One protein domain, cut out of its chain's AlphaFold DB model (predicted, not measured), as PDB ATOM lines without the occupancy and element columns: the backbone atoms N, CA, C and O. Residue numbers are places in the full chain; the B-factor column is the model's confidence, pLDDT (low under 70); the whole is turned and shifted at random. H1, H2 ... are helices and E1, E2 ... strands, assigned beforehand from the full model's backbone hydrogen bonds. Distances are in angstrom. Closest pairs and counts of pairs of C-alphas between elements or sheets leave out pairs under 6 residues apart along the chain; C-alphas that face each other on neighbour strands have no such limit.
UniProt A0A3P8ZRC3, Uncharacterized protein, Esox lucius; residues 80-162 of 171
ATOM      1  N   GLU A  80     204.898 241.830 176.452       96.81
ATOM      2  CA  GLU A  80     205.516 243.014 177.066       96.81
ATOM      3  C   GLU A  80     206.228 242.652 178.376       96.81
ATOM      4  O   GLU A  80     205.661 241.971 179.226       96.81
ATOM      5  N   ALA A  81     207.450 243.140 178.613       95.88
ATOM      6  CA  ALA A  81     208.212 242.755 179.812       95.88
ATOM      7  C   ALA A  81     207.571 243.203 181.138       95.88
ATOM      8  O   ALA A  81     207.902 242.667 182.195       95.88
ATOM      9  N   SER A  82     206.616 244.135 181.097       94.25
ATOM     10  CA  SER A  82     205.782 244.514 182.241       94.25
ATOM     11  C   SER A  82     204.843 243.397 182.723       94.25
ATOM     12  O   SER A  82     204.367 243.474 183.853       94.25
ATOM     13  N   THR A  83     204.598 242.351 181.921       94.62
ATOM     14  CA  THR A  83     203.787 241.179 182.306       94.62
ATOM     15  C   THR A  83     204.617 240.003 182.829       94.62
ATOM     16  O   THR A  83     204.075 238.915 183.034       94.62
ATOM     17  N   LEU A  84     205.928 240.183 183.045       92.81
ATOM     18  CA  LEU A  84     206.770 239.155 183.660       92.81
ATOM     19  C   LEU A  84     206.268 238.816 185.076       92.81
ATOM     20  O   LEU A  84     205.953 239.721 185.849       92.81
ATOM     21  N   PRO A  85     206.249 237.531 185.476       90.75
ATOM     22  CA  PRO A  85     205.751 237.137 186.791       90.75
ATOM     23  C   PRO A  85     206.746 237.425 187.933       90.75
ATOM     24  O   PRO A  85     206.436 237.159 189.092       90.75
ATOM     25  N   PHE A  86     207.936 237.955 187.632       90.50
ATOM     26  CA  PHE A  86     209.004 238.235 188.592       90.50
ATOM     27  C   PHE A  86     209.699 239.580 188.318       90.50
ATOM     28  O   PHE A  86     209.792 239.996 187.161       90.50
ATOM     29  N   PRO A  87     210.236 240.255 189.354       90.88
ATOM     30  CA  PRO A  87     211.014 241.477 189.182       90.88
ATOM     31  C   PRO A  87     212.379 241.188 188.543       90.88
ATOM     32  O   PRO A  87     213.017 240.168 188.822       90.88
ATOM     33  N   LEU A  88     212.858 242.124 187.722       93.62
ATOM     34  CA  LEU A  88     214.142 241.999 187.026       93.62
ATOM     35  C   LEU A  88     215.365 242.292 187.911       93.62
ATOM     36  O   LEU A  88     216.465 241.911 187.527       93.62
ATOM     37  N   ASP A  89     215.206 242.882 189.099       91.50
ATOM     38  CA  ASP A  89     216.325 243.334 189.950       91.50
ATOM     39  C   ASP A  89     217.316 242.213 190.317       91.50
ATOM     40  O   ASP A  89     218.532 242.398 190.266       91.50
ATOM     41  N   LYS A  90     216.812 241.008 190.621       89.19
ATOM     42  CA  LYS A  90     217.664 239.828 190.871       89.19
ATOM     43  C   LYS A  90     218.427 239.393 189.618       89.19
ATOM     44  O   LYS A  90     219.578 238.973 189.699       89.19
ATOM     45  N   ILE A  91     217.783 239.490 188.457       94.69
ATOM     46  CA  ILE A  91     218.372 239.121 187.168       94.69
ATOM     47  C   ILE A  91     219.407 240.154 186.719       94.69
ATOM     48  O   ILE A  91     220.435 239.756 186.177       94.69
ATOM     49  N   LYS A  92     219.193 241.444 187.014       96.19
ATOM     50  CA  LYS A  92     220.188 242.507 186.842       96.19
ATOM     51  C   LYS A  92     221.484 242.152 187.558       96.19
ATOM     52  O   LYS A  92     222.520 242.091 186.910       96.19
ATOM     53  N   GLN A  93     221.413 241.852 188.857       93.88
ATOM     54  CA  GLN A  93     222.591 241.491 189.649       93.88
ATOM     55  C   GLN A  93     223.339 240.294 189.033       93.88
ATOM     56  O   GLN A  93     224.535 240.387 188.775       93.88
ATOM     57  N   HIS A  94     222.627 239.215 188.677       94.31
ATOM     58  CA  HIS A  94     223.238 238.064 187.999       94.31
ATOM     59  C   HIS A  94     223.867 238.412 186.633       94.31
ATOM     60  O   HIS A  94     224.865 237.802 186.247       94.31
ATOM     61  N   ALA A  95     223.282 239.349 185.879       96.06
ATOM     62  CA  ALA A  95     223.809 239.784 184.587       96.06
ATOM     63  C   ALA A  95     225.084 240.618 184.760       96.06
ATOM     64  O   ALA A  95     226.056 240.368 184.053       96.06
ATOM     65  N   GLU A  96     225.104 241.546 185.719       96.69
ATOM     66  CA  GLU A  96     226.287 242.341 186.070       96.69
ATOM     67  C   GLU A  96     227.450 241.453 186.528       96.69
ATOM     68  O   GLU A  96     228.561 241.563 186.009       96.69
ATOM     69  N   ASP A  97     227.187 240.510 187.439       94.25
ATOM     70  CA  ASP A  97     228.203 239.583 187.955       94.25
ATOM     71  C   ASP A  97     228.773 238.677 186.848       94.25
ATOM     72  O   ASP A  97     229.958 238.342 186.859       94.25
ATOM     73  N   ARG A  98     227.948 238.300 185.859       93.75
ATOM     74  CA  ARG A  98     228.359 237.459 184.725       93.75
ATOM     75  C   ARG A  98     229.114 238.219 183.635       93.75
ATOM     76  O   ARG A  98     229.949 237.613 182.966       93.75
ATOM     77  N   THR A  99     228.815 239.498 183.409       93.44
ATOM     78  CA  THR A  99     229.471 240.304 182.361       93.44
ATOM     79  C   THR A  99     230.626 241.156 182.879       93.44
ATOM     80  O   THR A  99     231.389 241.683 182.071       93.44
ATOM     81  N   GLY A 100     230.757 241.320 184.199       94.75
ATOM     82  CA  GLY A 100     231.712 242.242 184.817       94.75
ATOM     83  C   GLY A 100     231.385 243.722 184.574       94.75
ATOM     84  O   GLY A 100     232.212 244.585 184.868       94.75
ATOM     85  N   LYS A 101     230.202 244.028 184.022       94.56
ATOM     86  CA  LYS A 101     229.716 245.388 183.761       94.56
ATOM     87  C   LYS A 101     228.701 245.793 184.829       94.56
ATOM     88  O   LYS A 101     228.009 244.946 185.383       94.56
ATOM     89  N   LYS A 102     228.579 247.095 185.085       95.38
ATOM     90  CA  LYS A 102     227.441 247.676 185.811       95.38
ATOM     91  C   LYS A 102     226.481 248.312 184.818       95.38
ATOM     92  O   LYS A 102     226.924 248.849 183.806       95.38
ATOM     93  N   TYR A 103     225.186 248.197 185.093       95.38
ATOM     94  CA  TYR A 103     224.126 248.629 184.192       95.38
ATOM     95  C   TYR A 103     223.250 249.660 184.897       95.38
ATOM     96  O   TYR A 103     222.352 249.301 185.652       95.38
ATOM     97  N   ASP A 104     223.498 250.952 184.689       93.44
ATOM     98  CA  ASP A 104     222.685 252.000 185.324       93.44
ATOM     99  C   ASP A 104     221.227 251.941 184.835       93.44
ATOM    100  O   ASP A 104     220.287 252.006 185.631       93.44
ATOM    101  N   ILE A 105     221.044 251.672 183.540       95.88
ATOM    102  CA  ILE A 105     219.763 251.313 182.923       95.88
ATOM    103  C   ILE A 105     219.621 249.785 182.947       95.88
ATOM    104  O   ILE A 105     220.547 249.068 182.592       95.88
ATOM    105  N   PHE A 106     218.457 249.261 183.343       97.25
ATOM    106  CA  PHE A 106     218.128 247.837 183.180       97.25
ATOM    107  C   PHE A 106     216.616 247.669 182.994       97.25
ATOM    108  O   PHE A 106     215.874 247.370 183.930       97.25
ATOM    109  N   LYS A 107     216.138 247.950 181.782       97.25
ATOM    110  CA  LYS A 107     214.708 248.036 181.467       97.25
ATOM    111  C   LYS A 107     214.286 246.863 180.591       97.25
ATOM    112  O   LYS A 107     214.748 246.738 179.462       97.25
ATOM    113  N   GLY A 108     213.369 246.031 181.082       97.56
ATOM    114  CA  GLY A 108     212.701 245.034 180.247       97.56
ATOM    115  C   GLY A 108     211.915 245.695 179.116       97.56
ATOM    116  O   GLY A 108     211.179 246.651 179.359       97.56
ATOM    117  N   ILE A 109     212.073 245.177 177.898       97.88
ATOM    118  CA  ILE A 109     211.310 245.598 176.720       97.88
ATOM    119  C   ILE A 109     210.187 244.588 176.491       97.88
ATOM    120  O   ILE A 109     209.033 244.842 176.816       97.88
ATOM    121  N   ASN A 110     210.544 243.392 176.034       97.50
ATOM    122  CA  ASN A 110     209.616 242.311 175.744       97.50
ATOM    123  C   ASN A 110     210.277 240.943 175.978       97.50
ATOM    124  O   ASN A 110     211.485 240.848 176.205       97.50
ATOM    125  N   TYR A 111     209.479 239.878 175.982       96.88
ATOM    126  CA  TYR A 111     209.960 238.510 176.141       96.88
ATOM    127  C   TYR A 111     209.196 237.514 175.271       96.88
ATOM    128  O   TYR A 111     208.046 237.735 174.902       96.88
ATOM    129  N   LYS A 112     209.840 236.381 174.993       94.69
ATOM    130  CA  LYS A 112     209.189 235.134 174.571       94.69
ATOM    131  C   LYS A 112     209.417 234.079 175.651       94.69
ATOM    132  O   LYS A 112     210.348 234.182 176.450       94.69
ATOM    133  N   THR A 113     208.582 233.053 175.688       91.75
ATOM    134  CA  THR A 113     208.728 231.916 176.605       91.75
ATOM    135  C   THR A 113     208.994 230.626 175.849       91.75
ATOM    136  O   THR A 113     208.522 230.434 174.729       91.75
ATOM    137  N   LEU A 114     209.728 229.730 176.503       88.25
ATOM    138  CA  LEU A 114     209.734 228.309 176.207       88.25
ATOM    139  C   LEU A 114     209.145 227.557 177.403       88.25
ATOM    140  O   LEU A 114     209.738 227.527 178.488       88.25
ATOM    141  N   LEU A 115     208.009 226.900 177.176       74.31
ATOM    142  CA  LEU A 115     207.516 225.850 178.060       74.31
ATOM    143  C   LEU A 115     208.452 224.645 177.947       74.31
ATOM    144  O   LEU A 115     208.615 224.074 176.872       74.31
ATOM    145  N   THR A 116     209.081 224.256 179.053       65.50
ATOM    146  CA  THR A 116     209.865 223.017 179.063       65.50
ATOM    147  C   THR A 116     208.934 221.815 179.227       65.50
ATOM    148  O   THR A 116     207.847 221.939 179.787       65.50
ATOM    149  N   GLY A 117     209.377 220.623 178.817       62.28
ATOM    150  CA  GLY A 117     208.663 219.374 179.125       62.28
ATOM    151  C   GLY A 117     208.591 219.045 180.628       62.28
ATOM    152  O   GLY A 117     207.961 218.063 181.014       62.28
ATOM    153  N   ILE A 118     209.230 219.849 181.486       66.44
ATOM    154  CA  ILE A 118     209.173 219.741 182.941       66.44
ATOM    155  C   ILE A 118     207.984 220.573 183.432       66.44
ATOM    156  O   ILE A 118     207.991 221.805 183.379       66.44
ATOM    157  N   VAL A 119     206.957 219.888 183.940       66.94
ATOM    158  CA  VAL A 119     205.754 220.523 184.494       66.94
ATOM    159  C   VAL A 119     206.140 221.520 185.590       66.94
ATOM    160  O   VAL A 119     206.811 221.170 186.559       66.94
ATOM    161  N   GLY A 120     205.689 222.767 185.440       70.81
ATOM    162  CA  GLY A 120     205.978 223.839 186.392       70.81
ATOM    163  C   GLY A 120     207.332 224.529 186.200       70.81
ATOM    164  O   GLY A 120     207.791 225.179 187.138       70.81
ATOM    165  N   TYR A 121     207.967 224.430 185.028       80.12
ATOM    166  CA  TYR A 121     209.204 225.153 184.720       80.12
ATOM    167  C   TYR A 121     209.177 225.804 183.330       80.12
ATOM    168  O   TYR A 121     208.948 225.142 182.313       80.12
ATOM    169  N   THR A 122     209.476 227.103 183.293       88.19
ATOM    170  CA  THR A 122     209.425 227.931 182.082       88.19
ATOM    171  C   THR A 122     210.735 228.697 181.927       88.19
ATOM    172  O   THR A 122     211.230 229.304 182.879       88.19
ATOM    173  N   ASN A 123     211.288 228.689 180.714       92.19
ATOM    174  CA  ASN A 123     212.385 229.574 180.339       92.19
ATOM    175  C   ASN A 123     211.818 230.842 179.692       92.19
ATOM    176  O   ASN A 123     210.942 230.772 178.832       92.19
ATOM    177  N   TYR A 124     212.344 231.994 180.088       94.12
ATOM    178  CA  TYR A 124     211.992 233.309 179.571       94.12
ATOM    179  C   TYR A 124     213.183 233.850 178.785       94.12
ATOM    180  O   TYR A 124     214.290 233.924 179.315       94.12
ATOM    181  N   PHE A 125     212.945 234.230 177.536       96.38
ATOM    182  CA  PHE A 125     213.899 234.904 176.666       96.38
ATOM    183  C   PHE A 125     213.524 236.379 176.651       96.38
ATOM    184  O   PHE A 125     212.552 236.753 176.002       96.38
ATOM    185  N   ILE A 126     214.222 237.190 177.445       97.62
ATOM    186  CA  ILE A 126     213.827 238.563 177.787       97.62
ATOM    187  C   ILE A 126     214.789 239.541 177.122       97.62
ATOM    188  O   ILE A 126     215.979 239.528 177.442       97.62
ATOM    189  N   LYS A 127     214.293 240.424 176.252       98.25
ATOM    190  CA  LYS A 127     215.068 241.581 175.796       98.25
ATOM    191  C   LYS A 127     215.064 242.650 176.888       98.25
ATOM    192  O   LYS A 127     214.000 243.102 177.321       98.25
ATOM    193  N   VAL A 128     216.250 243.085 177.298       98.06
ATOM    194  CA  VAL A 128     216.448 244.214 178.212       98.06
ATOM    195  C   VAL A 128     217.313 245.281 177.549       98.06
ATOM    196  O   VAL A 128     218.302 244.961 176.895       98.06
ATOM    197  N   GLN A 129     216.952 246.546 177.732       97.94
ATOM    198  CA  GLN A 129     217.817 247.692 177.469       97.94
ATOM    199  C   GLN A 129     218.744 247.894 178.669       97.94
ATOM    200  O   GLN A 129     218.274 247.885 179.812       97.94
ATOM    201  N   VAL A 130     220.039 248.084 178.415       97.62
ATOM    202  CA  VAL A 130     221.085 248.230 179.443       97.62
ATOM    203  C   VAL A 130     221.909 249.521 179.345       97.62
ATOM    204  O   VAL A 130     222.811 249.741 180.152       97.62
ATOM    205  N   GLY A 131     221.576 250.387 178.389       95.75
ATOM    206  CA  GLY A 131     222.236 251.664 178.119       95.75
ATOM    207  C   GLY A 131     221.433 252.512 177.128       95.75
ATOM    208  O   GLY A 131     220.273 252.206 176.836       95.75
ATOM    209  N   GLU A 132     222.030 253.596 176.636       93.81
ATOM    210  CA  GLU A 132     221.391 254.539 175.700       93.81
ATOM    211  C   GLU A 132     221.813 254.323 174.236       93.81
ATOM    212  O   GLU A 132     221.177 254.870 173.335       93.81
ATOM    213  N   GLY A 133     222.859 253.528 173.980       92.69
ATOM    214  CA  GLY A 133     223.352 253.224 172.640       92.69
ATOM    215  C   GLY A 133     222.473 252.241 171.860       92.69
ATOM    216  O   GLY A 133     221.686 251.476 172.419       92.69
ATOM    217  N   GLU A 134     222.643 252.227 170.538       90.94
ATOM    218  CA  GLU A 134     221.849 251.382 169.632       90.94
ATOM    219  C   GLU A 134     222.065 249.875 169.863       90.94
ATOM    220  O   GLU A 134     221.127 249.102 169.684       90.94
ATOM    221  N   GLU A 135     223.259 249.474 170.321       93.38
ATOM    222  CA  GLU A 135     223.638 248.087 170.654       93.38
ATOM    223  C   GLU A 135     223.589 247.774 172.171       93.38
ATOM    224  O   GLU A 135     224.005 246.694 172.605       93.38
ATOM    225  N   ASP A 136     223.069 248.693 172.996       96.06
ATOM    226  CA  ASP A 136     222.966 248.522 174.453       96.06
ATOM    227  C   ASP A 136     221.718 247.714 174.864       96.06
ATOM    228  O   ASP A 136     220.960 248.092 175.765       96.06
ATOM    229  N   TYR A 137     221.508 246.562 174.225       97.69
ATOM    230  CA  TYR A 137     220.515 245.574 174.642       97.69
ATOM    231  C   TYR A 137     221.169 244.220 174.924       97.69
ATOM    232  O   TYR A 137     222.168 243.825 174.316       97.69
ATOM    233  N   LEU A 138     220.565 243.480 175.854       97.44
ATOM    234  CA  LEU A 138     220.838 242.065 176.083       97.44
ATOM    235  C   LEU A 138     219.578 241.254 175.776       97.44
ATOM    236  O   LEU A 138     218.461 241.717 176.021       97.44
ATOM    237  N   ILE A 139     219.751 240.010 175.332       97.62
ATOM    238  CA  ILE A 139     218.695 238.995 175.398       97.62
ATOM    239  C   ILE A 139     219.103 238.008 176.489       97.62
ATOM    240  O   ILE A 139     220.163 237.391 176.420       97.62
ATOM    241  N   LEU A 140     218.281 237.888 177.524       97.56
ATOM    242  CA  LEU A 140     218.540 237.076 178.708       97.56
ATOM    243  C   LEU A 140     217.758 235.772 178.626       97.56
ATOM    244  O   LEU A 140     216.557 235.804 178.370       97.56
ATOM    245  N   ARG A 141     218.402 234.648 178.934       96.12
ATOM    246  CA  ARG A 141     217.742 233.365 179.174       96.12
ATOM    247  C   ARG A 141     217.574 233.178 180.678       96.12
ATOM    248  O   ARG A 141     218.548 232.976 181.406       96.12
ATOM    249  N   VAL A 142     216.337 233.274 181.147       94.75
ATOM    250  CA  VAL A 142     215.981 233.225 182.567       94.75
ATOM    251  C   VAL A 142     215.109 232.009 182.850       94.75
ATOM    252  O   VAL A 142     214.003 231.883 182.335       94.75
ATOM    253  N   ALA A 143     215.598 231.133 183.715       91.12
ATOM    254  CA  ALA A 143     214.850 230.018 184.262       91.12
ATOM    255  C   ALA A 143     213.936 230.477 185.403       91.12
ATOM    256  O   ALA A 143     214.391 231.144 186.335       91.12
ATOM    257  N   CYS A 144     212.672 230.053 185.388       87.31
ATOM    258  CA  CYS A 144     211.758 230.256 186.505       87.31
ATOM    259  C   CYS A 144     210.899 229.005 186.747       87.31
ATOM    260  O   CYS A 144     210.227 228.502 185.842       87.31
ATOM    261  N   ALA A 145     210.914 228.509 187.986       81.69
ATOM    262  CA  ALA A 145     210.001 227.465 188.433       81.69
ATOM    263  C   ALA A 145     208.708 228.104 188.959       81.69
ATOM    264  O   ALA A 145     208.753 229.024 189.772       81.69
ATOM    265  N   VAL A 146     207.554 227.571 188.563       69.69
ATOM    266  CA  VAL A 146     206.213 228.054 188.943       69.69
ATOM    267  C   VAL A 146     205.968 227.961 190.458       69.69
ATOM    268  O   VAL A 146     205.178 228.717 191.012       69.69
ATOM    269  N   THR A 147     206.685 227.085 191.165       65.06
ATOM    270  CA  THR A 147     206.665 226.992 192.636       65.06
ATOM    271  C   THR A 147     207.562 228.020 193.335       65.06
ATOM    272  O   THR A 147     207.432 228.222 194.539       65.06
ATOM    273  N   LEU A 148     208.473 228.670 192.602       62.72
ATOM    274  CA  LEU A 148     209.496 229.594 193.106       62.72
ATOM    275  C   LEU A 148     209.562 230.864 192.241       62.72
ATOM    276  O   LEU A 148     210.647 231.361 191.942       62.72
ATOM    277  N   VAL A 149     208.402 231.401 191.849       62.72
ATOM    278  CA  VAL A 149     208.293 232.588 190.976       62.72
ATOM    279  C   VAL A 149     209.148 233.760 191.476       62.72
ATOM    280  O   VAL A 149     209.768 234.467 190.690       62.72
ATOM    281  N   SER A 150     209.278 233.922 192.794       66.44
ATOM    282  CA  SER A 150     210.097 234.958 193.435       66.44
ATOM    283  C   SER A 150     211.621 234.765 193.328       66.44
ATOM    284  O   SER A 150     212.369 235.608 193.835       66.44
ATOM    285  N   ASN A 151     212.113 233.685 192.711       81.44
ATOM    286  CA  ASN A 151     213.541 233.369 192.618       81.44
ATOM    287  C   ASN A 151     213.963 232.895 191.205       81.44
ATOM    288  O   ASN A 151     214.354 231.740 191.030       81.44
ATOM    289  N   PRO A 152     213.881 233.776 190.191       90.12
ATOM    290  CA  PRO A 152     214.323 233.475 188.833       90.12
ATOM    291  C   PRO A 152     215.860 233.417 188.742       90.12
ATOM    292  O   PRO A 152     216.568 234.173 189.414       90.12
ATOM    293  N   THR A 153     216.380 232.554 187.868       91.31
ATOM    294  CA  THR A 153     217.822 232.305 187.697       91.31
ATOM    295  C   THR A 153     218.256 232.647 186.278       91.31
ATOM    296  O   THR A 153     217.695 232.130 185.314       91.31
ATOM    297  N   LEU A 154     219.288 233.479 186.129       94.75
ATOM    298  CA  LEU A 154     219.881 233.775 184.823       94.75
ATOM    299  C   LEU A 154     220.759 232.595 184.383       94.75
ATOM    300  O   LEU A 154     221.805 232.346 184.981       94.75
ATOM    301  N   THR A 155     220.343 231.859 183.353       92.94
ATOM    302  CA  THR A 155     221.066 230.674 182.864       92.94
ATOM    303  C   THR A 155     222.031 231.017 181.736       92.94
ATOM    304  O   THR A 155     223.153 230.504 181.726       92.94
ATOM    305  N   ASN A 156     221.665 231.941 180.843       94.75
ATOM    306  CA  ASN A 156     222.560 232.484 179.817       94.75
ATOM    307  C   ASN A 156     222.146 233.902 179.369       94.75
ATOM    308  O   ASN A 156     221.081 234.388 179.744       94.75
ATOM    309  N   LEU A 157     222.996 234.590 178.604       96.19
ATOM    310  CA  LEU A 157     222.709 235.891 177.997       96.19
ATOM    311  C   LEU A 157     223.460 236.068 176.674       96.19
ATOM    312  O   LEU A 157     224.578 235.580 176.519       96.19
ATOM    313  N   LEU A 158     222.865 236.837 175.767       95.75
ATOM    314  CA  LEU A 158     223.504 237.415 174.587       95.75
ATOM    315  C   LEU A 158     223.596 238.931 174.788       95.75
ATOM    316  O   LEU A 158     222.640 239.536 175.271       95.75
ATOM    317  N   GLY A 159     224.723 239.535 174.416       94.75
ATOM    318  CA  GLY A 159     224.918 240.990 174.439       94.75
ATOM    319  C   GLY A 159     225.201 241.564 173.056       94.75
ATOM    320  O   GLY A 159     225.226 240.815 172.080       94.75
ATOM    321  N   ASN A 160     225.430 242.880 173.006       94.31
ATOM    322  CA  ASN A 160     225.599 243.666 171.779       94.31
ATOM    323  C   ASN A 160     224.410 243.444 170.826       94.31
ATOM    324  O   ASN A 160     224.574 243.033 169.678       94.31
ATOM    325  N   LYS A 161     223.198 243.603 171.365       96.44
ATOM    326  CA  LYS A 161     221.937 243.447 170.635       96.44
ATOM    327  C   LYS A 161     221.284 244.807 170.449       96.44
ATOM    328  O   LYS A 161     221.477 245.701 171.266       96.44
ATOM    329  N   THR A 162     220.478 244.944 169.407       96.44
ATOM    330  CA  THR A 162     219.740 246.179 169.117       96.44
ATOM    331  C   THR A 162     218.297 246.121 169.614       96.44
ATOM    332  O   THR A 162     217.782 245.053 169.966       96.44
TER     333      THR A 162
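What this domain is: This is residues 80 to 162 of the 171 residues of an uncharacterized protein of Esox lucius (UniProt A0A3P8ZRC3). A strongly twisted sheet of four antiparallel strands, E1 to E4 in order, makes a long slab, and H1 packs across one face, towards E4. The 83 printed residues include H1, then E1 to E4, a meander, each strand neighbouring the one before. The class is mixed, in two layers, helix on sheet; the whole is compact, with radius of gyration of the C-alphas 12.3 A and spans 39 by 22 by 19 A.

Where its parts are: E1 is residues 107 to 115, 23.6 A; E2, 121 to 129, 25.2 A; E3, 137 to 145, 25.1 A; E4, 153 to 161, 20.8 A, ending at C-alpha (221.937, 243.447, 170.635). H1, residues 89 to 99, 15.5 A, begins at C-alpha (216.325, 243.334, 189.950).

How they stand to each other: Within hydrogen-bond range are N 109 and O 127 in hairpin E1 and E2, 2.9 A, N 124 and O 142 in hairpin E2 and E3, 2.8 A, and N 141 and O 156 in hairpin E3 and E4, 2.8 A. H1 is on the sheet at a height of 8.0 A; its closest C-alphas with E4 are Ile 91 and Leu 154, 6.0 A. In H1 every O i to N i+4 pair is within hydrogen-bond range.

The domain as a whole: The farthest C-alphas, Val 119 and Gly 133, are 39.0 A apart. The printed part has no cut and no long link; pLDDT is under 70 at residues 116 to 119 and 146 to 150.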